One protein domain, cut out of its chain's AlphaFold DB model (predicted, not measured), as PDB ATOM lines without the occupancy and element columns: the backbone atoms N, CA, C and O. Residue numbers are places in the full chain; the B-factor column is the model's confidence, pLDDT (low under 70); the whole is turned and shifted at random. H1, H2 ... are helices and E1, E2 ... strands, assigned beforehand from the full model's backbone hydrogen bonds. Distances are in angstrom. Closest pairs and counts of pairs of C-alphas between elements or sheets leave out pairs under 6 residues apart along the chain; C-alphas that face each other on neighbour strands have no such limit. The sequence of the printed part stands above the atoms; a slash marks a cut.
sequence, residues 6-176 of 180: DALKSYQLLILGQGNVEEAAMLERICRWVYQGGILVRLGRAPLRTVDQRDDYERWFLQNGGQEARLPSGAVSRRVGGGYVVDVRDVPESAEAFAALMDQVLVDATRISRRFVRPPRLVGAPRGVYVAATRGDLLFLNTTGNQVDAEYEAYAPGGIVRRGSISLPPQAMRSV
ATOM      1  N   ASP A   6       0.794 -30.063 -31.807       60.91
ATOM      2  CA  ASP A   6       0.978 -29.314 -30.567       60.91
ATOM      3  C   ASP A   6      -0.035 -29.690 -29.481       60.91
ATOM      4  O   ASP A   6       0.322 -29.651 -28.303       60.91
ATOM      5  N   ALA A   7      -1.242 -30.129 -29.849       61.38
ATOM      6  CA  ALA A   7      -2.264 -30.534 -28.892       61.38
ATOM      7  C   ALA A   7      -1.761 -31.695 -28.022       61.38
ATOM      8  O   ALA A   7      -1.794 -31.589 -26.800       61.38
ATOM      9  N   LEU A   8      -1.200 -32.754 -28.624       66.12
ATOM     10  CA  LEU A   8      -0.706 -33.927 -27.882       66.12
ATOM     11  C   LEU A   8       0.466 -33.620 -26.947       66.12
ATOM     12  O   LEU A   8       0.623 -34.308 -25.942       66.12
ATOM     13  N   LYS A   9       1.275 -32.588 -27.223       66.44
ATOM     14  CA  LYS A   9       2.451 -32.247 -26.396       66.44
ATOM     15  C   LYS A   9       2.085 -31.877 -24.962       66.44
ATOM     16  O   LYS A   9       2.897 -32.073 -24.061       66.44
ATOM     17  N   SER A  10       0.878 -31.362 -24.751       65.00
ATOM     18  CA  SER A  10       0.376 -31.036 -23.415       65.00
ATOM     19  C   SER A  10      -0.085 -32.271 -22.636       65.00
ATOM     20  O   SER A  10      -0.213 -32.194 -21.416       65.00
ATOM     21  N   TYR A  11      -0.298 -33.411 -23.305       67.81
ATOM     22  CA  TYR A  11      -0.819 -34.639 -22.705       67.81
ATOM     23  C   TYR A  11       0.269 -35.693 -22.513       67.81
ATOM     24  O   TYR A  11       1.119 -35.910 -23.373       67.81
ATOM     25  N   GLN A  12       0.233 -36.374 -21.366       73.62
ATOM     26  CA  GLN A  12       1.210 -37.411 -21.010       73.62
ATOM     27  C   GLN A  12       0.679 -38.833 -21.199       73.62
ATOM     28  O   GLN A  12       1.469 -39.769 -21.299       73.62
ATOM     29  N   LEU A  13      -0.643 -39.001 -21.262       78.12
ATOM     30  CA  LEU A  13      -1.301 -40.290 -21.442       78.12
ATOM     31  C   LEU A  13      -2.500 -40.161 -22.371       78.12
ATOM     32  O   LEU A  13      -3.214 -39.167 -22.306       78.12
ATOM     33  N   LEU A  14      -2.698 -41.179 -23.201       77.44
ATOM     34  CA  LEU A  14      -3.807 -41.328 -24.126       77.44
ATOM     35  C   LEU A  14      -4.369 -42.737 -23.945       77.44
ATOM     36  O   LEU A  14      -3.624 -43.706 -24.050       77.44
ATOM     37  N   ILE A  15      -5.665 -42.860 -23.670       75.94
ATOM     38  CA  ILE A  15      -6.348 -44.157 -23.593       75.94
ATOM     39  C   ILE A  15      -7.087 -44.388 -24.909       75.94
ATOM     40  O   ILE A  15      -7.999 -43.639 -25.231       75.94
ATOM     41  N   LEU A  16      -6.707 -45.417 -25.656       71.19
ATOM     42  CA  LEU A  16      -7.399 -45.916 -26.836       71.19
ATOM     43  C   LEU A  16      -8.411 -46.985 -26.402       71.19
ATOM     44  O   LEU A  16      -8.020 -48.064 -25.958       71.19
ATOM     45  N   GLY A  17      -9.703 -46.672 -26.514       62.00
ATOM     46  CA  GLY A  17     -10.810 -47.611 -26.305       62.00
ATOM     47  C   GLY A  17     -10.945 -48.667 -27.414       62.00
ATOM     48  O   GLY A  17     -10.114 -48.755 -28.315       62.00
ATOM     49  N   GLN A  18     -12.038 -49.441 -27.393       55.50
ATOM     50  CA  GLN A  18     -12.389 -50.315 -28.520       55.50
ATOM     51  C   GLN A  18     -12.688 -49.473 -29.777       55.50
ATOM     52  O   GLN A  18     -13.601 -48.647 -29.759       55.50
ATOM     53  N   GLY A  19     -11.932 -49.700 -30.856       48.91
ATOM     54  CA  GLY A  19     -12.105 -49.039 -32.154       48.91
ATOM     55  C   GLY A  19     -10.817 -49.020 -32.984       48.91
ATOM     56  O   GLY A  19      -9.744 -49.334 -32.472       48.91
ATOM     57  N   ASN A  20     -10.933 -48.657 -34.264       52.97
ATOM     58  CA  ASN A  20      -9.788 -48.390 -35.141       52.97
ATOM     59  C   ASN A  20      -9.471 -46.888 -35.130       52.97
ATOM     60  O   ASN A  20     -10.375 -46.063 -34.985       52.97
ATOM     61  N   VAL A  21      -8.202 -46.526 -35.332       58.97
ATOM     62  CA  VAL A  21      -7.842 -45.143 -35.673       58.97
ATOM     63  C   VAL A  21      -8.101 -44.982 -37.167       58.97
ATOM     64  O   VAL A  21      -7.370 -45.535 -37.981       58.97
ATOM     65  N   GLU A  22      -9.169 -44.274 -37.532       54.69
ATOM     66  CA  GLU A  22      -9.642 -44.260 -38.921       54.69
ATOM     67  C   GLU A  22      -8.638 -43.614 -39.894       54.69
ATOM     68  O   GLU A  22      -8.457 -44.097 -41.013       54.69
ATOM     69  N   GLU A  23      -7.907 -42.595 -39.438       61.84
ATOM     70  CA  GLU A  23      -7.008 -41.783 -40.263       61.84
ATOM     71  C   GLU A  23      -5.519 -42.118 -40.039       61.84
ATOM     72  O   GLU A  23      -5.014 -42.068 -38.915       61.84
ATOM     73  N   ALA A  24      -4.777 -42.365 -41.126       66.12
ATOM     74  CA  ALA A  24      -3.334 -42.642 -41.091       66.12
ATOM     75  C   ALA A  24      -2.513 -41.523 -40.443       66.12
ATOM     76  O   ALA A  24      -1.662 -41.784 -39.593       66.12
ATOM     77  N   ALA A  25      -2.833 -40.271 -40.773       66.62
ATOM     78  CA  ALA A  25      -2.164 -39.108 -40.201       66.62
ATOM     79  C   ALA A  25      -2.344 -39.030 -38.675       66.62
ATOM     80  O   ALA A  25      -1.405 -38.699 -37.955       66.62
ATOM     81  N   MET A  26      -3.528 -39.378 -38.158       72.25
ATOM     82  CA  MET A  26      -3.780 -39.423 -36.716       72.25
ATOM     83  C   MET A  26      -2.922 -40.495 -36.039       72.25
ATOM     84  O   MET A  26      -2.316 -40.248 -34.995       72.25
ATOM     85  N   LEU A  27      -2.851 -41.681 -36.641       73.44
ATOM     86  CA  LEU A  27      -2.085 -42.792 -36.093       73.44
ATOM     87  C   LEU A  27      -0.579 -42.491 -36.087       73.44
ATOM     88  O   LEU A  27       0.077 -42.713 -35.070       73.44
ATOM     89  N   GLU A  28      -0.051 -41.883 -37.153       76.88
ATOM     90  CA  GLU A  28       1.340 -41.419 -37.203       76.88
ATOM     91  C   GLU A  28       1.646 -40.414 -36.081       76.88
ATOM     92  O   GLU A  28       2.669 -40.525 -35.395       76.88
ATOM     93  N   ARG A  29       0.737 -39.456 -35.848       77.31
ATOM     94  CA  ARG A  29       0.859 -38.460 -34.772       77.31
ATOM     95  C   ARG A  29       0.892 -39.117 -33.394       77.31
ATOM     96  O   ARG A  29       1.746 -38.763 -32.579       77.31
ATOM     97  N   ILE A  30       0.036 -40.111 -33.148       78.94
ATOM     98  CA  ILE A  30       0.037 -40.888 -31.899       78.94
ATOM     99  C   ILE A  30       1.366 -41.637 -31.734       78.94
ATOM    100  O   ILE A  30       1.985 -41.545 -30.674       78.94
ATOM    101  N   CYS A  31       1.851 -42.331 -32.768       81.44
ATOM    102  CA  CYS A  31       3.125 -43.057 -32.717       81.44
ATOM    103  C   CYS A  31       4.307 -42.129 -32.410       81.44
ATOM    104  O   CYS A  31       5.126 -42.430 -31.536       81.44
ATOM    105  N   ARG A  32       4.370 -40.974 -33.081       84.12
ATOM    106  CA  ARG A  32       5.399 -39.954 -32.847       84.12
ATOM    107  C   ARG A  32       5.340 -39.414 -31.418       84.12
ATOM    108  O   ARG A  32       6.378 -39.292 -30.772       84.12
ATOM    109  N   TRP A  33       4.141 -39.137 -30.909       85.44
ATOM    110  CA  TRP A  33       3.936 -38.676 -29.537       85.44
ATOM    111  C   TRP A  33       4.366 -39.719 -28.490       85.44
ATOM    112  O   TRP A  33       5.081 -39.377 -27.545       85.44
ATOM    113  N   VAL A  34       4.030 -41.001 -28.685       87.44
ATOM    114  CA  VAL A  34       4.518 -42.088 -27.813       87.44
ATOM    115  C   VAL A  34       6.043 -42.134 -27.833       87.44
ATOM    116  O   VAL A  34       6.670 -42.126 -26.776       87.44
ATOM    117  N   TYR A  35       6.663 -42.096 -29.017       87.12
ATOM    118  CA  TYR A  35       8.124 -42.133 -29.141       87.12
ATOM    119  C   TYR A  35       8.819 -40.995 -28.376       87.12
ATOM    120  O   TYR A  35       9.911 -41.181 -27.838       87.12
ATOM    121  N   GLN A  36       8.174 -39.827 -28.282       87.19
ATOM    122  CA  GLN A  36       8.680 -38.646 -27.576       87.19
ATOM    123  C   GLN A  36       8.478 -38.682 -26.051       87.19
ATOM    124  O   GLN A  36       9.054 -37.848 -25.347       87.19
ATOM    125  N   GLY A  37       7.712 -39.637 -25.514       86.56
ATOM    126  CA  GLY A  37       7.494 -39.768 -24.068       86.56
ATOM    127  C   GLY A  37       6.047 -39.957 -23.625       86.56
ATOM    128  O   GLY A  37       5.813 -40.055 -22.421       86.56
ATOM    129  N   GLY A  38       5.092 -39.995 -24.556       85.88
ATOM    130  CA  GLY A  38       3.691 -40.275 -24.254       85.88
ATOM    131  C   GLY A  38       3.444 -41.711 -23.781       85.88
ATOM    132  O   GLY A  38       4.193 -42.632 -24.114       85.88
ATOM    133  N   ILE A  39       2.376 -41.908 -23.008       87.50
ATOM    134  CA  ILE A  39       1.899 -43.227 -22.573       87.50
ATOM    135  C   ILE A  39       0.587 -43.552 -23.287       87.50
ATOM    136  O   ILE A  39      -0.452 -42.968 -22.987       87.50
ATOM    137  N   LEU A  40       0.609 -44.508 -24.208       85.31
ATOM    138  CA  LEU A  40      -0.588 -45.009 -24.877       85.31
ATOM    139  C   LEU A  40      -1.136 -46.227 -24.127       85.31
ATOM    140  O   LEU A  40      -0.503 -47.276 -24.121       85.31
ATOM    141  N   VAL A  41      -2.318 -46.120 -23.533       84.38
ATOM    142  CA  VAL A  41      -3.066 -47.262 -22.985       84.38
ATOM    143  C   VAL A  41      -4.012 -47.780 -24.062       84.38
ATOM    144  O   VAL A  41      -4.750 -46.990 -24.630       84.38
ATOM    145  N   ARG A  42      -4.034 -49.081 -24.347       82.00
ATOM    146  CA  ARG A  42      -4.926 -49.712 -25.332       82.00
ATOM    147  C   ARG A  42      -5.888 -50.653 -24.629       82.00
ATOM    148  O   ARG A  42      -5.448 -51.541 -23.905       82.00
ATOM    149  N   LEU A  43      -7.184 -50.459 -24.836       77.81
ATOM    150  CA  LEU A  43      -8.251 -51.240 -24.222       77.81
ATOM    151  C   LEU A  43      -8.850 -52.214 -25.237       77.81
ATOM    152  O   LEU A  43      -9.345 -51.821 -26.294       77.81
ATOM    153  N   GLY A  44      -8.857 -53.498 -24.886       70.19
ATOM    154  CA  GLY A  44      -9.284 -54.565 -25.777       70.19
ATOM    155  C   GLY A  44      -8.312 -54.727 -26.945       70.19
ATOM    156  O   GLY A  44      -7.335 -53.993 -27.085       70.19
ATOM    157  N   ARG A  45      -8.554 -55.707 -27.817       61.59
ATOM    158  CA  ARG A  45      -7.747 -55.919 -29.034       61.59
ATOM    159  C   ARG A  45      -7.994 -54.828 -30.091       61.59
ATOM    160  O   ARG A  45      -8.233 -55.163 -31.244       61.59
ATOM    161  N   ALA A  46      -7.984 -53.551 -29.710       60.50
ATOM    162  CA  ALA A  46      -8.083 -52.421 -30.622       60.50
ATOM    163  C   ALA A  46      -6.845 -52.425 -31.537       60.50
ATOM    164  O   ALA A  46      -5.732 -52.155 -31.058       60.50
ATOM    165  N   PRO A  47      -6.981 -52.803 -32.821       60.34
ATOM    166  CA  PRO A  47      -5.843 -52.838 -33.715       60.34
ATOM    167  C   PRO A  47      -5.428 -51.404 -34.040       60.34
ATOM    168  O   PRO A  47      -6.250 -50.545 -34.349       60.34
ATOM    169  N   LEU A  48      -4.124 -51.140 -33.983       65.88
ATOM    170  CA  LEU A  48      -3.553 -49.865 -34.412       65.88
ATOM    171  C   LEU A  48      -3.374 -49.899 -35.926       65.88
ATOM    172  O   LEU A  48      -2.275 -50.113 -36.436       65.88
ATOM    173  N   ARG A  49      -4.496 -49.783 -36.630       63.44
ATOM    174  CA  ARG A  49      -4.567 -49.862 -38.086       63.44
ATOM    175  C   ARG A  49      -5.438 -48.745 -38.614       63.44
ATOM    176  O   ARG A  49      -6.436 -48.388 -37.994       63.44
ATOM    177  N   THR A  50      -5.047 -48.246 -39.775       60.53
ATOM    178  CA  THR A  50      -5.825 -47.289 -40.556       60.53
ATOM    179  C   THR A  50      -6.979 -48.017 -41.243       60.53
ATOM    180  O   THR A  50      -6.876 -49.218 -41.514       60.53
ATOM    181  N   VAL A  51      -8.087 -47.324 -41.530       55.91
ATOM    182  CA  VAL A  51      -9.249 -47.932 -42.220       55.91
ATOM    183  C   VAL A  51      -8.863 -48.483 -43.595       55.91
ATOM    184  O   VAL A  51      -9.334 -49.552 -43.980       55.91
ATOM    185  N   ASP A  52      -7.916 -47.831 -44.269       56.47
ATOM    186  CA  ASP A  52      -7.395 -48.261 -45.570       56.47
ATOM    187  C   ASP A  52      -6.368 -49.407 -45.478       56.47
ATOM    188  O   ASP A  52      -5.848 -49.843 -46.503       56.47
ATOM    189  N   GLN A  53      -6.042 -49.882 -44.266       57.72
ATOM    190  CA  GLN A  53      -5.086 -50.965 -43.982       57.72
ATOM    191  C   GLN A  53      -3.685 -50.774 -44.595       57.72
ATOM    192  O   GLN A  53      -2.932 -51.736 -44.734       57.72
ATOM    193  N   ARG A  54      -3.322 -49.540 -44.971       52.03
ATOM    194  CA  ARG A  54      -2.064 -49.254 -45.679       52.03
ATOM    195  C   ARG A  54      -0.837 -49.322 -44.775       52.03
ATOM    196  O   ARG A  54       0.233 -49.674 -45.258       52.03
ATOM    197  N   ASP A  55      -1.012 -49.058 -43.481       58.25
ATOM    198  CA  ASP A  55       0.089 -48.948 -42.528       58.25
ATOM    199  C   ASP A  55      -0.125 -49.856 -41.311       58.25
ATOM    200  O   ASP A  55      -1.091 -49.724 -40.552       58.25
ATOM    201  N   ASP A  56       0.812 -50.784 -41.118       63.69
ATOM    202  CA  ASP A  56       0.862 -51.701 -39.978       63.69
ATOM    203  C   ASP A  56       1.673 -51.071 -38.835       63.69
ATOM    204  O   ASP A  56       2.818 -51.439 -38.550       63.69
ATOM    205  N   TYR A  57       1.094 -50.061 -38.186       67.06
ATOM    206  CA  TYR A  57       1.731 -49.413 -37.036       67.06
ATOM    207  C   TYR A  57       1.850 -50.347 -35.829       67.06
ATOM    208  O   TYR A  57       2.704 -50.133 -34.969       67.06
ATOM    209  N   GLU A  58       1.062 -51.423 -35.779       73.00
ATOM    210  CA  GLU A  58       1.266 -52.515 -34.830       73.00
ATOM    211  C   GLU A  58       2.657 -53.135 -35.031       73.00
ATOM    212  O   GLU A  58       3.434 -53.223 -34.078       73.00
ATOM    213  N   ARG A  59       3.058 -53.418 -36.275       74.19
ATOM    214  CA  ARG A  59       4.432 -53.831 -36.599       74.19
ATOM    215  C   ARG A  59       5.477 -52.779 -36.243       74.19
ATOM    216  O   ARG A  59       6.541 -53.144 -35.746       74.19
ATOM    217  N   TRP A  60       5.188 -51.494 -36.439       78.12
ATOM    218  CA  TRP A  60       6.105 -50.420 -36.043       78.12
ATOM    219  C   TRP A  60       6.353 -50.407 -34.527       78.12
ATOM    220  O   TRP A  60       7.508 -50.355 -34.098       78.12
ATOM    221  N   PHE A  61       5.302 -50.523 -33.708       78.06
ATOM    222  CA  PHE A  61       5.433 -50.631 -32.251       78.06
ATOM    223  C   PHE A  61       6.161 -51.907 -31.829       78.06
ATOM    224  O   PHE A  61       6.930 -51.885 -30.867       78.06
ATOM    225  N   LEU A  62       5.961 -53.011 -32.555       77.50
ATOM    226  CA  LEU A  62       6.696 -54.249 -32.315       77.50
ATOM    227  C   LEU A  62       8.195 -54.100 -32.604       77.50
ATOM    228  O   LEU A  62       9.004 -54.604 -31.831       77.50
ATOM    229  N   GLN A  63       8.556 -53.398 -33.681       81.81
ATOM    230  CA  GLN A  63       9.943 -53.176 -34.104       81.81
ATOM    231  C   GLN A  63      10.685 -52.153 -33.237       81.81
ATOM    232  O   GLN A  63      11.873 -52.316 -32.976       81.81
ATOM    233  N   ASN A  64       9.997 -51.096 -32.802       81.62
ATOM    234  CA  ASN A  64      10.592 -49.995 -32.031       81.62
ATOM    235  C   ASN A  64      10.415 -50.152 -30.518       81.62
ATOM    236  O   ASN A  64      10.898 -49.326 -29.737       81.62
ATOM    237  N   GLY A  65       9.677 -51.174 -30.096       83.12
ATOM    238  CA  GLY A  65       9.377 -51.416 -28.702       83.12
ATOM    239  C   GLY A  65      10.336 -52.410 -28.054       83.12
ATOM    240  O   GLY A  65      10.733 -53.403 -28.656       83.12
ATOM    241  N   GLY A  66      10.693 -52.132 -26.804       85.31
ATOM    242  CA  GLY A  66      11.525 -52.992 -25.973       85.31
ATOM    243  C   GLY A  66      10.788 -54.228 -25.455       85.31
ATOM    244  O   GLY A  66       9.716 -54.598 -25.932       85.31
ATOM    245  N   GLN A  67      11.373 -54.866 -24.443       88.25
ATOM    246  CA  GLN A  67      10.800 -56.054 -23.817       88.25
ATOM    247  C   GLN A  67       9.449 -55.750 -23.152       88.25
ATOM    248  O   GLN A  67       9.261 -54.692 -22.544       88.25
ATOM    249  N   GLU A  68       8.522 -56.700 -23.257       92.06
ATOM    250  CA  GLU A  68       7.245 -56.645 -22.551       92.06
ATOM    251  C   GLU A  68       7.434 -56.864 -21.046       92.06
ATOM    252  O   GLU A  68       8.160 -57.763 -20.618       92.06
ATOM    253  N   ALA A  69       6.728 -56.075 -20.241       91.69
ATOM    254  CA  ALA A  69       6.658 -56.232 -18.795       91.69
ATOM    255  C   ALA A  69       5.195 -56.288 -18.348       91.69
ATOM    256  O   ALA A  69       4.413 -55.377 -18.639       91.69
ATOM    257  N   ARG A  70       4.824 -57.345 -17.616       93.88
ATOM    258  CA  ARG A  70       3.504 -57.428 -16.982       93.88
ATOM    259  C   ARG A  70       3.408 -56.459 -15.814       93.88
ATOM    260  O   ARG A  70       4.306 -56.388 -14.977       93.88
ATOM    261  N   LEU A  71       2.286 -55.761 -15.755       91.88
ATOM    262  CA  LEU A  71       1.955 -54.817 -14.705       91.88
ATOM    263  C   LEU A  71       1.010 -55.450 -13.666       91.88
ATOM    264  O   LEU A  71       0.301 -56.407 -13.990       91.88
ATOM    265  N   PRO A  72       0.959 -54.918 -12.432       90.12
ATOM    266  CA  PRO A  72       0.020 -55.351 -11.392       90.12
ATOM    267  C   PRO A  72      -1.457 -55.330 -11.805       90.12
ATOM    268  O   PRO A  72      -2.210 -56.193 -11.371       90.12
ATOM    269  N   SER A  73      -1.866 -54.399 -12.673       86.81
ATOM    270  CA  SER A  73      -3.206 -54.384 -13.294       86.81
ATOM    271  C   SER A  73      -3.513 -55.602 -14.174       86.81
ATOM    272  O   SER A  73      -4.638 -55.744 -14.641       86.81
ATOM    273  N   GLY A  74      -2.528 -56.455 -14.466       90.31
ATOM    274  CA  GLY A  74      -2.621 -57.503 -15.483       90.31
ATOM    275  C   GLY A  74      -2.344 -56.999 -16.903       90.31
ATOM    276  O   GLY A  74      -2.215 -57.813 -17.818       90.31
ATOM    277  N   ALA A  75      -2.192 -55.682 -17.089       90.94
ATOM    278  CA  ALA A  75      -1.811 -55.086 -18.360       90.94
ATOM    279  C   ALA A  75      -0.380 -55.472 -18.765       90.94
ATOM    280  O   ALA A  75       0.473 -55.794 -17.931       90.94
ATOM    281  N   VAL A  76      -0.099 -55.409 -20.063       91.56
ATOM    282  CA  VAL A  76       1.246 -55.596 -20.612       91.56
ATOM    283  C   VAL A  76       1.788 -54.240 -21.016       91.56
ATOM    284  O   VAL A  76       1.176 -53.540 -21.809       91.56
ATOM    285  N   SER A  77       2.936 -53.856 -20.477       92.12
ATOM    286  CA  SER A  77       3.625 -52.632 -20.872       92.12
ATOM    287  C   SER A  77       4.795 -52.926 -21.797       92.12
ATOM    288  O   SER A  77       5.478 -53.940 -21.657       92.12
ATOM    289  N   ARG A  78       5.054 -52.002 -22.717       91.44
ATOM    290  CA  ARG A  78       6.199 -52.013 -23.617       91.44
ATOM    291  C   ARG A  78       6.763 -50.605 -23.719       91.44
ATOM    292  O   ARG A  78       6.033 -49.665 -24.022       91.44
ATOM    293  N   ARG A  79       8.067 -50.443 -23.495       91.88
ATOM    294  CA  ARG A  79       8.738 -49.157 -23.731       91.88
ATOM    295  C   ARG A  79       8.933 -48.946 -25.229       91.88
ATOM    296  O   ARG A  79       9.421 -49.854 -25.885       91.88
ATOM    297  N   VAL A  80       8.612 -47.770 -25.756       89.69
ATOM    298  CA  VAL A  80       8.780 -47.419 -27.176       89.69
ATOM    299  C   VAL A  80       9.457 -46.055 -27.245       89.69
ATOM    300  O   VAL A  80       8.850 -45.034 -26.925       89.69
ATOM    301  N   GLY A  81      10.742 -46.039 -27.602       89.06
ATOM    302  CA  GLY A  81      11.568 -44.833 -27.504       89.06
ATOM    303  C   GLY A  81      11.562 -44.239 -26.086       89.06
ATOM    304  O   GLY A  81      11.958 -44.886 -25.105       89.06
ATOM    305  N   GLY A  82      11.122 -42.985 -25.978       88.50
ATOM    306  CA  GLY A  82      10.977 -42.266 -24.713       88.50
ATOM    307  C   GLY A  82       9.708 -42.593 -23.918       88.50
ATOM    308  O   GLY A  82       9.670 -42.265 -22.733       88.50
ATOM    309  N   GLY A  83       8.693 -43.203 -24.537       91.00
ATOM    310  CA  GLY A  83       7.378 -43.441 -23.938       91.00
ATOM    311  C   GLY A  83       7.019 -44.914 -23.787       91.00
ATOM    312  O   GLY A  83       7.886 -45.795 -23.795       91.00
ATOM    313  N   TYR A  84       5.723 -45.180 -23.612       91.00
ATOM    314  CA  TYR A  84       5.204 -46.510 -23.290       91.00
ATOM    315  C   TYR A  84       3.896 -46.812 -24.017       91.00
ATOM    316  O   TYR A  84       3.050 -45.938 -24.187       91.00
ATOM    317  N   VAL A  85       3.714 -48.079 -24.374       89.50
ATOM    318  CA  VAL A  85       2.422 -48.666 -24.738       89.50
ATOM    319  C   VAL A  85       2.005 -49.606 -23.610       89.50
ATOM    320  O   VAL A  85       2.835 -50.360 -23.107       89.50
ATOM    321  N   VAL A  86       0.748 -49.538 -23.183       89.81
ATOM    322  CA  VAL A  86       0.161 -50.356 -22.119       89.81
ATOM    323  C   VAL A  86      -1.090 -51.034 -22.665       89.81
ATOM    324  O   VAL A  86      -2.121 -50.395 -22.838       89.81
ATOM    325  N   ASP A  87      -1.009 -52.328 -22.940       87.50
ATOM    326  CA  ASP A  87      -2.099 -53.133 -23.479       87.50
ATOM    327  C   ASP A  87      -2.924 -53.774 -22.353       87.50
ATOM    328  O   ASP A  87      -2.426 -54.581 -21.561       87.50
ATOM    329  N   VAL A  88      -4.213 -53.454 -22.319       87.56
ATOM    330  CA  VAL A  88      -5.222 -53.996 -21.406       87.56
ATOM    331  C   VAL A  88      -6.148 -54.902 -22.215       87.56
ATOM    332  O   VAL A  88      -7.029 -54.434 -22.934       87.56
ATOM    333  N   ARG A  89      -5.927 -56.218 -22.140       83.94
ATOM    334  CA  ARG A  89      -6.649 -57.190 -22.981       83.94
ATOM    335  C   ARG A  89      -8.072 -57.452 -22.496       83.94
ATOM    336  O   ARG A  89      -8.998 -57.413 -23.302       83.94
ATOM    337  N   ASP A  90      -8.219 -57.680 -21.197       84.06
ATOM    338  CA  ASP A  90      -9.477 -58.084 -20.576       84.06
ATOM    339  C   ASP A  90     -10.160 -56.850 -19.978       84.06
ATOM    340  O   ASP A  90      -9.909 -56.467 -18.837       84.06
ATOM    341  N   VAL A  91     -10.977 -56.180 -20.794       80.19
ATOM    342  CA  VAL A  91     -11.729 -54.985 -20.384       80.19
ATOM    343  C   VAL A  91     -13.046 -55.426 -19.736       80.19
ATOM    344  O   VAL A  91     -13.848 -56.066 -20.415       80.19
ATOM    345  N   PRO A  92     -13.299 -55.096 -18.456       80.94
ATOM    346  CA  PRO A  92     -14.535 -55.467 -17.781       80.94
ATOM    347  C   PRO A  92     -15.756 -54.794 -18.411       80.94
ATOM    348  O   PRO A  92     -15.697 -53.632 -18.808       80.94
ATOM    349  N   GLU A  93     -16.879 -55.513 -18.445       75.94
ATOM    350  CA  GLU A  93     -18.150 -54.985 -18.958       75.94
ATOM    351  C   GLU A  93     -18.858 -54.071 -17.951       75.94
ATOM    352  O   GLU A  93     -19.541 -53.126 -18.344       75.94
ATOM    353  N   SER A  94     -18.696 -54.329 -16.647       78.19
ATOM    354  CA  SER A  94     -19.309 -53.492 -15.617       78.19
ATOM    355  C   SER A  94     -18.520 -52.198 -15.419       78.19
ATOM    356  O   SER A  94     -17.288 -52.196 -15.342       78.19
ATOM    357  N   ALA A  95     -19.239 -51.080 -15.293       67.50
ATOM    358  CA  ALA A  95     -18.631 -49.763 -15.104       67.50
ATOM    359  C   ALA A  95     -17.758 -49.699 -13.840       67.50
ATOM    360  O   ALA A  95     -16.687 -49.094 -13.863       67.50
ATOM    361  N   GLU A  96     -18.181 -50.364 -12.762       73.62
ATOM    362  CA  GLU A  96     -17.440 -50.436 -11.501       73.62
ATOM    363  C   GLU A  96     -16.108 -51.182 -11.657       73.62
ATOM    364  O   GLU A  96     -15.057 -50.659 -11.271       73.62
ATOM    365  N   ALA A  97     -16.124 -52.368 -12.276       78.69
ATOM    366  CA  ALA A  97     -14.913 -53.155 -12.483       78.69
ATOM    367  C   ALA A  97     -13.963 -52.477 -13.477       78.69
ATOM    368  O   ALA A  97     -12.750 -52.471 -13.264       78.69
ATOM    369  N   PHE A  98     -14.497 -51.847 -14.526       77.62
ATOM    370  CA  PHE A  98     -13.700 -51.049 -15.454       77.62
ATOM    371  C   PHE A  98     -13.003 -49.891 -14.736       77.62
ATOM    372  O   PHE A  98     -11.800 -49.692 -14.886       77.62
ATOM    373  N   ALA A  99     -13.744 -49.150 -13.918       71.19
ATOM    374  CA  ALA A  99     -13.205 -48.010 -13.200       71.19
ATOM    375  C   ALA A  99     -12.120 -48.437 -12.190       71.19
ATOM    376  O   ALA A  99     -11.141 -47.718 -12.002       71.19
ATOM    377  N   ALA A 100     -12.263 -49.605 -11.548       79.62
ATOM    378  CA  ALA A 100     -11.233 -50.181 -10.678       79.62
ATOM    379  C   ALA A 100      -9.975 -50.622 -11.455       79.62
ATOM    380  O   ALA A 100      -8.851 -50.353 -11.027       79.62
ATOM    381  N   LEU A 101     -10.149 -51.244 -12.626       83.62
ATOM    382  CA  LEU A 101      -9.037 -51.595 -13.511       83.62
ATOM    383  C   LEU A 101      -8.276 -50.348 -13.968       83.62
ATOM    384  O   LEU A 101      -7.049 -50.308 -13.885       83.62
ATOM    385  N   MET A 102      -8.996 -49.317 -14.411       79.06
ATOM    386  CA  MET A 102      -8.384 -48.068 -14.850       79.06
ATOM    387  C   MET A 102      -7.602 -47.392 -13.726       79.06
ATOM    388  O   MET A 102      -6.491 -46.930 -13.971       79.06
ATOM    389  N   ASP A 103      -8.101 -47.401 -12.488       77.94
ATOM    390  CA  ASP A 103      -7.337 -46.891 -11.346       77.94
ATOM    391  C   ASP A 103      -5.988 -47.592 -11.194       77.94
ATOM    392  O   ASP A 103      -4.965 -46.923 -11.007       77.94
ATOM    393  N   GLN A 104      -5.969 -48.921 -11.312       84.56
ATOM    394  CA  GLN A 104      -4.739 -49.694 -11.212       84.56
ATOM    395  C   GLN A 104      -3.800 -49.427 -12.397       84.56
ATOM    396  O   GLN A 104      -2.601 -49.244 -12.193       84.56
ATOM    397  N   VAL A 105      -4.329 -49.313 -13.621       84.75
ATOM    398  CA  VAL A 105      -3.548 -48.958 -14.820       84.75
ATOM    399  C   VAL A 105      -2.901 -47.577 -14.671       84.75
ATOM    400  O   VAL A 105      -1.736 -47.402 -15.023       84.75
ATOM    401  N   LEU A 106      -3.608 -46.597 -14.104       79.00
ATOM    402  CA  LEU A 106      -3.062 -45.260 -13.856       79.00
ATOM    403  C   LEU A 106      -1.974 -45.261 -12.767       79.00
ATOM    404  O   LEU A 106      -0.989 -44.523 -12.867       79.00
ATOM    405  N   VAL A 107      -2.113 -46.104 -11.737       81.69
ATOM    406  CA  VAL A 107      -1.040 -46.339 -10.756       81.69
ATOM    407  C   VAL A 107       0.188 -46.934 -11.444       81.69
ATOM    408  O   VAL A 107       1.306 -46.469 -11.215       81.69
ATOM    409  N   ASP A 108      -0.006 -47.915 -12.321       86.38
ATOM    410  CA  ASP A 108       1.087 -48.552 -13.053       86.38
ATOM    411  C   ASP A 108       1.773 -47.567 -14.015       86.38
ATOM    412  O   ASP A 108       3.002 -47.494 -14.033       86.38
ATOM    413  N   ALA A 109       1.006 -46.726 -14.720       80.50
ATOM    414  CA  ALA A 109       1.518 -45.644 -15.567       80.50
ATOM    415  C   ALA A 109       2.414 -44.663 -14.782       80.50
ATOM    416  O   ALA A 109       3.481 -44.266 -15.256       80.50
ATOM    417  N   THR A 110       2.030 -44.343 -13.540       78.00
ATOM    418  CA  THR A 110       2.832 -43.509 -12.625       78.00
ATOM    419  C   THR A 110       4.151 -44.182 -12.241       78.00
ATOM    420  O   THR A 110       5.181 -43.522 -12.107       78.00
ATOM    421  N   ARG A 111       4.146 -45.509 -12.068       82.44
ATOM    422  CA  ARG A 111       5.343 -46.276 -11.698       82.44
ATOM    423  C   ARG A 111       6.336 -46.389 -12.850       82.44
ATOM    424  O   ARG A 111       7.536 -46.255 -12.621       82.44
ATOM    425  N   ILE A 112       5.853 -46.619 -14.072       84.44
ATOM    426  CA  ILE A 112       6.720 -46.779 -15.251       84.44
ATOM    427  C   ILE A 112       7.266 -45.443 -15.767       84.44
ATOM    428  O   ILE A 112       8.345 -45.417 -16.353       84.44
ATOM    429  N   SER A 113       6.574 -44.326 -15.514       78.19
ATOM    430  CA  SER A 113       7.008 -42.996 -15.941       78.19
ATOM    431  C   SER A 113       6.976 -41.996 -14.789       78.19
ATOM    432  O   SER A 113       5.928 -41.486 -14.406       78.19
ATOM    433  N   ARG A 114       8.160 -41.607 -14.298       68.31
ATOM    434  CA  ARG A 114       8.307 -40.577 -13.247       68.31
ATOM    435  C   ARG A 114       7.803 -39.188 -13.654       68.31
ATOM    436  O   ARG A 114       7.699 -38.308 -12.809       68.31
ATOM    437  N   ARG A 115       7.555 -38.969 -14.949       66.81
ATOM    438  CA  ARG A 115       7.021 -37.707 -15.479       66.81
ATOM    439  C   ARG A 115       5.503 -37.619 -15.344       66.81
ATOM    440  O   ARG A 115       4.968 -36.532 -15.525       66.81
ATOM    441  N   PHE A 116       4.843 -38.741 -15.059       66.75
ATOM    442  CA  PHE A 116       3.402 -38.876 -15.126       66.75
ATOM    443  C   PHE A 116       2.684 -38.249 -13.927       66.75
ATOM    444  O   PHE A 116       2.978 -38.562 -12.772       66.75
ATOM    445  N   VAL A 117       1.703 -37.395 -14.215       62.69
ATOM    446  CA  VAL A 117       0.752 -36.862 -13.230       62.69
ATOM    447  C   VAL A 117      -0.546 -37.661 -13.327       62.69
ATOM    448  O   VAL A 117      -1.137 -37.740 -14.402       62.69
ATOM    449  N   ARG A 118      -0.989 -38.256 -12.208       59.81
ATOM    450  CA  ARG A 118      -2.153 -39.157 -12.180       59.81
ATOM    451  C   ARG A 118      -3.439 -38.434 -12.648       59.81
ATOM    452  O   ARG A 118      -3.805 -37.436 -12.027       59.81
ATOM    453  N   PRO A 119      -4.126 -38.935 -13.695       56.44
ATOM    454  CA  PRO A 119      -5.407 -38.435 -14.171       56.44
ATOM    455  C   PRO A 119      -6.535 -38.638 -13.161       56.44
ATOM    456  O   PRO A 119      -6.443 -39.527 -12.308       56.44
ATOM    457  N   PRO A 120      -7.657 -37.930 -13.345       54.38
ATOM    458  CA  PRO A 120      -8.932 -38.327 -12.770       54.38
ATOM    459  C   PRO A 120      -9.424 -39.692 -13.308       54.38
ATOM    460  O   PRO A 120      -9.062 -40.110 -14.409       54.38
ATOM    461  N   ARG A 121     -10.247 -40.394 -12.517       61.69
ATOM    462  CA  ARG A 121     -10.749 -41.754 -12.792       61.69
ATOM    463  C   ARG A 121     -11.940 -41.761 -13.755       61.69
ATOM    464  O   ARG A 121     -12.962 -41.150 -13.481       61.69
ATOM    465  N   LEU A 122     -11.872 -42.553 -14.821       61.62
ATOM    466  CA  LEU A 122     -13.018 -42.775 -15.709       61.62
ATOM    467  C   LEU A 122     -14.059 -43.707 -15.092       61.62
ATOM    468  O   LEU A 122     -13.703 -44.736 -14.520       61.62
ATOM    469  N   VAL A 123     -15.340 -43.373 -15.265       58.97
ATOM    470  CA  VAL A 123     -16.465 -44.221 -14.856       58.97
ATOM    471  C   VAL A 123     -17.116 -44.790 -16.099       58.97
ATOM    472  O   VAL A 123     -17.844 -44.108 -16.810       58.97
ATOM    473  N   GLY A 124     -16.796 -46.055 -16.369       55.56
ATOM    474  CA  GLY A 124     -17.179 -46.744 -17.597       55.56
ATOM    475  C   GLY A 124     -16.215 -46.499 -18.763       55.56
ATOM    476  O   GLY A 124     -15.515 -45.489 -18.827       55.56
ATOM    477  N   ALA A 125     -16.154 -47.472 -19.674       53.44
ATOM    478  CA  ALA A 125     -15.388 -47.383 -20.911       53.44
ATOM    479  C   ALA A 125     -16.273 -46.736 -21.983       53.44
ATOM    480  O   ALA A 125     -17.154 -47.422 -22.515       53.44
ATOM    481  N   PRO A 126     -16.100 -45.450 -22.331       52.94
ATOM    482  CA  PRO A 126     -16.851 -44.907 -23.447       52.94
ATOM    483  C   PRO A 126     -16.366 -45.589 -24.732       52.94
ATOM    484  O   PRO A 126     -15.179 -45.563 -25.068       52.94
ATOM    485  N   ARG A 127     -17.278 -46.255 -25.447       54.06
ATOM    486  CA  ARG A 127     -16.962 -46.856 -26.750       54.06
ATOM    487  C   ARG A 127     -16.581 -45.731 -27.712       54.06
ATOM    488  O   ARG A 127     -17.380 -44.831 -27.931       54.06
ATOM    489  N   GLY A 128     -15.374 -45.774 -28.277       49.34
ATOM    490  CA  GLY A 128     -14.947 -44.812 -29.296       49.34
ATOM    491  C   GLY A 128     -14.391 -43.470 -28.806       49.34
ATOM    492  O   GLY A 128     -14.075 -42.626 -29.646       49.34
ATOM    493  N   VAL A 129     -14.242 -43.265 -27.488       56.62
ATOM    494  CA  VAL A 129     -13.660 -42.031 -26.930       56.62
ATOM    495  C   VAL A 129     -12.313 -42.283 -26.270       56.62
ATOM    496  O   VAL A 129     -12.146 -43.216 -25.488       56.62
ATOM    497  N   TYR A 130     -11.360 -41.409 -26.570       60.81
ATOM    498  CA  TYR A 130     -10.042 -41.369 -25.970       60.81
ATOM    499  C   TYR A 130     -10.086 -40.365 -24.857       60.81
ATOM    500  O   TYR A 130     -10.646 -39.281 -25.016       60.81
ATOM    501  N   VAL A 131      -9.440 -40.705 -23.758       61.97
ATOM    502  CA  VAL A 131      -9.272 -39.785 -22.648       61.97
ATOM    503  C   VAL A 131      -7.787 -39.586 -22.453       61.97
ATOM    504  O   VAL A 131      -7.038 -40.543 -22.237       61.97
ATOM    505  N   ALA A 132      -7.369 -38.335 -22.553       56.91
ATOM    506  CA  ALA A 132      -6.053 -37.887 -22.152       56.91
ATOM    507  C   ALA A 132      -6.199 -36.905 -20.993       56.91
ATOM    508  O   ALA A 132      -7.163 -36.148 -20.931       56.91
ATOM    509  N   ALA A 133      -5.262 -36.917 -20.053       54.56
ATOM    510  CA  ALA A 133      -5.312 -36.016 -18.909       54.56
ATOM    511  C   ALA A 133      -3.974 -35.327 -18.674       54.56
ATOM    512  O   ALA A 133      -2.905 -35.864 -18.982       54.56
ATOM    513  N   THR A 134      -4.063 -34.127 -18.113       54.25
ATOM    514  CA  THR A 134      -2.935 -33.296 -17.690       54.25
ATOM    515  C   THR A 134      -3.173 -32.795 -16.265       54.25
ATOM    516  O   THR A 134      -4.166 -33.132 -15.615       54.25
ATOM    517  N   ARG A 135      -2.259 -31.951 -15.771       54.00
ATOM    518  CA  ARG A 135      -2.380 -31.231 -14.501       54.00
ATOM    519  C   ARG A 135      -3.467 -30.144 -14.602       54.00
ATOM    520  O   ARG A 135      -3.148 -28.960 -14.656       54.00
ATOM    521  N   GLY A 136      -4.733 -30.557 -14.627       54.38
ATOM    522  CA  GLY A 136      -5.893 -29.661 -14.602       54.38
ATOM    523  C   GLY A 136      -6.850 -29.767 -15.789       54.38
ATOM    524  O   GLY A 136      -7.868 -29.091 -15.751       54.38
ATOM    525  N   ASP A 137      -6.589 -30.612 -16.792       60.69
ATOM    526  CA  ASP A 137      -7.499 -30.785 -17.931       60.69
ATOM    527  C   ASP A 137      -7.721 -32.255 -18.282       60.69
ATOM    528  O   ASP A 137      -6.804 -33.080 -18.242       60.69
ATOM    529  N   LEU A 138      -8.953 -32.553 -18.694       64.75
ATOM    530  CA  LEU A 138      -9.302 -33.759 -19.434       64.75
ATOM    531  C   LEU A 138      -9.454 -33.401 -20.910       64.75
ATOM    532  O   LEU A 138     -10.023 -32.364 -21.246       64.75
ATOM    533  N   LEU A 139      -8.975 -34.264 -21.790       68.62
ATOM    534  CA  LEU A 139      -9.231 -34.213 -23.216       68.62
ATOM    535  C   LEU A 139      -9.988 -35.459 -23.609       68.62
ATOM    536  O   LEU A 139      -9.486 -36.567 -23.439       68.62
ATOM    537  N   PHE A 140     -11.164 -35.249 -24.177       71.81
ATOM    538  CA  PHE A 140     -11.918 -36.301 -24.817       71.81
ATOM    539  C   PHE A 140     -11.765 -36.176 -26.328       71.81
ATOM    540  O   PHE A 140     -11.946 -35.089 -26.880       71.81
ATOM    541  N   LEU A 141     -11.446 -37.279 -26.990       67.25
ATOM    542  CA  LEU A 141     -11.376 -37.385 -28.445       67.25
ATOM    543  C   LEU A 141     -12.367 -38.452 -28.885       67.25
ATOM    544  O   LEU A 141     -12.313 -39.550 -28.364       67.25
ATOM    545  N   ASN A 142     -13.245 -38.175 -29.833       68.81
ATOM    546  CA  ASN A 142     -14.045 -39.191 -30.504       68.81
ATOM    547  C   ASN A 142     -13.375 -39.506 -31.844       68.81
ATOM    548  O   ASN A 142     -13.239 -38.599 -32.659       68.81
ATOM    549  N   THR A 143     -12.945 -40.748 -32.084       60.16
ATOM    550  CA  THR A 143     -12.402 -41.146 -33.409       60.16
ATOM    551  C   THR A 143     -13.333 -42.034 -34.203       60.16
ATOM    552  O   THR A 143     -12.895 -42.683 -35.148       60.16
ATOM    553  N   THR A 144     -14.590 -42.126 -33.798       58.69
ATOM    554  CA  THR A 144     -15.587 -42.872 -34.552       58.69
ATOM    555  C   THR A 144     -16.296 -41.951 -35.533       58.69
ATOM    556  O   THR A 144     -16.405 -40.741 -35.306       58.69
ATOM    557  N   GLY A 145     -16.859 -42.542 -36.585       61.72
ATOM    558  CA  GLY A 145     -17.849 -41.892 -37.445       61.72
ATOM    559  C   GLY A 145     -19.207 -41.603 -36.779       61.72
ATOM    560  O   GLY A 145     -20.095 -41.079 -37.446       61.72
ATOM    561  N   ASN A 146     -19.394 -41.914 -35.489       62.59
ATOM    562  CA  ASN A 146     -20.661 -41.761 -34.765       62.59
ATOM    563  C   ASN A 146     -20.539 -40.755 -33.614       62.59
ATOM    564  O   ASN A 146     -19.445 -40.482 -33.132       62.59
ATOM    565  N   GLN A 147     -21.662 -40.201 -33.150       76.44
ATOM    566  CA  GLN A 147     -21.677 -39.436 -31.901       76.44
ATOM    567  C   GLN A 147     -21.401 -40.370 -30.718       76.44
ATOM    568  O   GLN A 147     -21.918 -41.488 -30.677       76.44
ATOM    569  N   VAL A 148     -20.608 -39.899 -29.754       70.00
ATOM    570  CA  VAL A 148     -20.363 -40.614 -28.501       70.00
ATOM    571  C   VAL A 148     -20.749 -39.750 -27.315       70.00
ATOM    572  O   VAL A 148     -20.283 -38.617 -27.179       70.00
ATOM    573  N   ASP A 149     -21.544 -40.334 -26.428       73.62
ATOM    574  CA  ASP A 149     -21.843 -39.791 -25.114       73.62
ATOM    575  C   ASP A 149     -21.034 -40.561 -24.063       73.62
ATOM    576  O   ASP A 149     -20.974 -41.793 -24.077       73.62
ATOM    577  N   ALA A 150     -20.361 -39.834 -23.175       70.69
ATOM    578  CA  ALA A 150     -19.513 -40.402 -22.137       70.69
ATOM    579  C   ALA A 150     -19.767 -39.719 -20.794       70.69
ATOM    580  O   ALA A 150     -19.947 -38.502 -20.723       70.69
ATOM    581  N   GLU A 151     -19.730 -40.500 -19.721       72.56
ATOM    582  CA  GLU A 151     -19.728 -39.994 -18.354       72.56
ATOM    583  C   GLU A 151     -18.317 -40.070 -17.777       72.56
ATOM    584  O   GLU A 151     -17.506 -40.923 -18.147       72.56
ATOM    585  N   TYR A 152     -17.999 -39.143 -16.883       69.50
ATOM    586  CA  TYR A 152     -16.728 -39.144 -16.182       69.50
ATOM    587  C   TYR A 152     -16.910 -38.677 -14.744       69.50
ATOM    588  O   TYR A 152     -17.725 -37.805 -14.426       69.50
ATOM    589  N   GLU A 153     -16.082 -39.234 -13.872       67.94
ATOM    590  CA  GLU A 153     -15.844 -38.680 -12.553       67.94
ATOM    591  C   GLU A 153     -14.432 -38.124 -12.512       67.94
ATOM    592  O   GLU A 153     -13.538 -38.552 -13.236       67.94
ATOM    593  N   ALA A 154     -14.214 -37.118 -11.685       60.25
ATOM    594  CA  ALA A 154     -12.901 -36.547 -11.552       60.25
ATOM    595  C   ALA A 154     -12.568 -36.298 -10.085       60.25
ATOM    596  O   ALA A 154     -13.312 -35.641  -9.351       60.25
ATOM    597  N   TYR A 155     -11.444 -36.874  -9.667       56.19
ATOM    598  CA  TYR A 155     -11.024 -36.992  -8.281       56.19
ATOM    599  C   TYR A 155      -9.764 -36.164  -8.049       56.19
ATOM    600  O   TYR A 155      -8.808 -36.267  -8.819       56.19
ATOM    601  N   ALA A 156      -9.762 -35.388  -6.972       52.72
ATOM    602  CA  ALA A 156      -8.554 -34.781  -6.432       52.72
ATOM    603  C   ALA A 156      -8.077 -35.646  -5.258       52.72
ATOM    604  O   ALA A 156      -8.834 -36.495  -4.767       52.72
ATOM    605  N   PRO A 157      -6.840 -35.454  -4.769       45.06
ATOM    606  CA  PRO A 157      -6.428 -36.040  -3.500       45.06
ATOM    607  C   PRO A 157      -7.436 -35.649  -2.400       45.06
ATOM    608  O   PRO A 157      -7.489 -34.491  -2.001       45.06
ATOM    609  N   GLY A 158      -8.274 -36.596  -1.959       52.59
ATOM    610  CA  GLY A 158      -9.345 -36.359  -0.976       52.59
ATOM    611  C   GLY A 158     -10.752 -36.829  -1.377       52.59
ATOM    612  O   GLY A 158     -11.604 -36.928  -0.498       52.59
ATOM    613  N   GLY A 159     -11.012 -37.171  -2.647       57.12
ATOM    614  CA  GLY A 159     -12.290 -37.775  -3.064       57.12
ATOM    615  C   GLY A 159     -12.809 -37.313  -4.428       57.12
ATOM    616  O   GLY A 159     -12.086 -36.684  -5.202       57.12
ATOM    617  N   ILE A 160     -14.070 -37.655  -4.729       60.72
ATOM    618  CA  ILE A 160     -14.773 -37.186  -5.935       60.72
ATOM    619  C   ILE A 160     -14.964 -35.678  -5.821       60.72
ATOM    620  O   ILE A 160     -15.619 -35.204  -4.897       60.72
ATOM    621  N   VAL A 161     -14.441 -34.931  -6.789       60.88
ATOM    622  CA  VAL A 161     -14.611 -33.472  -6.856       60.88
ATOM    623  C   VAL A 161     -15.670 -33.090  -7.882       60.88
ATOM    624  O   VAL A 161     -16.339 -32.072  -7.729       60.88
ATOM    625  N   ARG A 162     -15.852 -33.893  -8.941       67.00
ATOM    626  CA  ARG A 162     -16.815 -33.582 -10.005       67.00
ATOM    627  C   ARG A 162     -17.310 -34.829 -10.730       67.00
ATOM    628  O   ARG A 162     -16.508 -35.689 -11.075       67.00
ATOM    629  N   ARG A 163     -18.609 -34.870 -11.031       74.00
ATOM    630  CA  ARG A 163     -19.206 -35.755 -12.044       74.00
ATOM    631  C   ARG A 163     -19.617 -34.920 -13.248       74.00
ATOM    632  O   ARG A 163     -20.029 -33.770 -13.079       74.00
ATOM    633  N   GLY A 164     -19.503 -35.470 -14.446       74.19
ATOM    634  CA  GLY A 164     -19.963 -34.799 -15.649       74.19
ATOM    635  C   GLY A 164     -20.260 -35.773 -16.772       74.19
ATOM    636  O   GLY A 164     -19.861 -36.934 -16.737       74.19
ATOM    637  N   SER A 165     -20.957 -35.262 -17.776       76.25
ATOM    638  CA  SER A 165     -21.176 -35.946 -19.038       76.25
ATOM    639  C   SER A 165     -20.653 -35.089 -20.181       76.25
ATOM    640  O   SER A 165     -20.532 -33.861 -20.087       76.25
ATOM    641  N   ILE A 166     -20.304 -35.755 -21.268       73.19
ATOM    642  CA  ILE A 166     -19.843 -35.126 -22.487       73.19
ATOM    643  C   ILE A 166     -20.494 -35.811 -23.677       73.19
ATOM    644  O   ILE A 166     -20.576 -37.031 -23.728       73.19
ATOM    645  N   SER A 167     -20.933 -34.996 -24.627       78.38
ATOM    646  CA  SER A 167     -21.387 -35.443 -25.936       78.38
ATOM    647  C   SER A 167     -20.384 -34.963 -26.977       78.38
ATOM    648  O   SER A 167     -20.022 -33.778 -26.994       78.38
ATOM    649  N   LEU A 168     -19.875 -35.892 -27.781       71.88
ATOM    650  CA  LEU A 168     -18.830 -35.665 -28.772       71.88
ATOM    651  C   LEU A 168     -19.339 -36.072 -30.153       71.88
ATOM    652  O   LEU A 168     -19.548 -37.264 -30.392       71.88
ATOM    653  N   PRO A 169     -19.476 -35.120 -31.088       73.56
ATOM    654  CA  PRO A 169     -19.719 -35.441 -32.488       73.56
ATOM    655  C   PRO A 169     -18.623 -36.351 -33.075       73.56
ATOM    656  O   PRO A 169     -17.529 -36.434 -32.499       73.56
ATOM    657  N   PRO A 170     -18.884 -37.005 -34.221       69.06
ATOM    658  CA  PRO A 170     -17.874 -37.770 -34.948       69.06
ATOM    659  C   PRO A 170     -16.590 -36.966 -35.153       69.06
ATOM    660  O   PRO A 170     -16.643 -35.783 -35.499       69.06
ATOM    661  N   GLN A 171     -15.437 -37.606 -34.947       64.69
ATOM    662  CA  GLN A 171     -14.115 -36.992 -35.145       64.69
ATOM    663  C   GLN A 171     -13.886 -35.681 -34.360       64.69
ATOM    664  O   GLN A 171     -13.070 -34.843 -34.762       64.69
ATOM    665  N   ALA A 172     -14.620 -35.464 -33.262       67.31
ATOM    666  CA  ALA A 172     -14.527 -34.258 -32.447       67.31
ATOM    667  C   ALA A 172     -13.603 -34.439 -31.239       67.31
ATOM    668  O   ALA A 172     -13.359 -35.536 -30.745       67.31
ATOM    669  N   MET A 173     -13.129 -33.315 -30.717       69.69
ATOM    670  CA  MET A 173     -12.276 -33.232 -29.544       69.69
ATOM    671  C   MET A 173     -12.826 -32.146 -28.635       69.69
ATOM    672  O   MET A 173     -13.239 -31.084 -29.106       69.69
ATOM    673  N   ARG A 174     -12.804 -32.389 -27.331       68.81
ATOM    674  CA  ARG A 174     -13.226 -31.402 -26.345       68.81
ATOM    675  C   ARG A 174     -12.402 -31.542 -25.084       68.81
ATOM    676  O   ARG A 174     -12.313 -32.617 -24.492       68.81
ATOM    677  N   SER A 175     -11.813 -30.423 -24.684       66.38
ATOM    678  CA  SER A 175     -11.176 -30.309 -23.386       66.38
ATOM    679  C   SER A 175     -12.200 -29.889 -22.337       66.38
ATOM    680  O   SER A 175     -13.106 -29.096 -22.611       66.38
ATOM    681  N   VAL A 176     -12.069 -30.444 -21.140       66.56
ATOM    682  CA  VAL A 176     -12.849 -30.068 -19.971       66.56
ATOM    683  C   VAL A 176     -11.883 -29.645 -18.875       66.56
ATOM    684  O   VAL A 176     -11.110 -30.464 -18.376       66.56
TER     685      VAL A 176
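This is residues 6 to 176 of the 180 residues of an uncharacterized protein of Armatimonadetes bacterium (UniProt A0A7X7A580). A strongly twisted sheet of eight strands forms the core, with H2 and H3 over one face of its E3 to E1 part and the long helix H4 over the other face. Toward its other end, at E6, E7 and E10, the long hairpin E8 E9 is partly face to face with it, strands crossed at 57 degrees. The printed part has 171 residues with four named helices and ten named strands, in the order H1 E1 H2 E2 H3 E3 E4 E5 H4 E6 E7 E8 E9 E10; the class is mixed, helices and strands. The large sheet, E3 E4 E5 E2 E1 E6 E7 E10, is mixed. The whole is compact, with a radius of gyration of the C-alphas of 14.9 A, and rounded, spanning 41 by 34 by 32 A.

Residues 65 to 70 (E3), 76 to 80 (E4) and 83 to 88 (E5) form a meander, each strand the antiparallel neighbour of the one before; within hydrogen-bond range are N 69 and O 77, 2.9 A, and N 78 and O 85, 2.8 A. Residues 39 to 43 (E2) are parallel to E5, with N 40 and O 84 at 2.8 A, and to residues 13 to 16 (E1), with N 41 and O 14 at 2.8 A. Residues 129 to 133 (E6) are antiparallel to E1, with N 15 and O 131 at 3.1 A, and form a hairpin with residues 137 to 142 (E7), with N 130 and O 141 at 2.8 A. Residues 173 to 176 (E10) are antiparallel to E7, with N 140 and O 174 at 2.9 A. Residues 24 to 36 (H2) run along the strands, at 5 degrees to E5 on the local plane, at a height over the sheet of 10.2 A; the closest C-alphas of H2 and E5, Val 34 and Gly 83, are 5.0 A apart. Residues 57 to 64 (H3), on the same face, stand up from the sheet; H2 and H3 only just touch, with 3 pairs of C-alphas within 8 A, the closest Leu 27 and Tyr 57 at 7.7 A. Residues 95 to 112 (H4), on the opposite face, have a height over the sheet of 9.8 A. Residues 148 to 156 (E8) and 159 to 168 (E9) form a hairpin, with N 152 and O 164 at 2.9 A; the closest C-alphas of E7 and E9, Asn 142 and Leu 168, are 6.2 A apart. Residues 6 to 9 (H1) are not on the sheet, only just, with 4 pairs of C-alphas within 10 A. In H2, H3 and H4 every O i to N i+4 pair is within hydrogen-bond range; H1 is too short for one.

H1 begins at C-alpha 6 (0.978, -29.314, -30.567), and E10 ends at C-alpha 176 (-12.849, -30.068, -19.971). H4 measures 25.5 A, E9 26.6 A, E8 25.7 A and H2 18.5 A.

The C-alphas of Arg 54 and Gly 158, the two farthest apart, are 47.1 A apart. The printed part has no cut; E2 to H3 and H4 to E6 are long links. Mean pLDDT of the printed part is 72.0, with 79 residues under 70, among them 45 to 57 and 114 to 139.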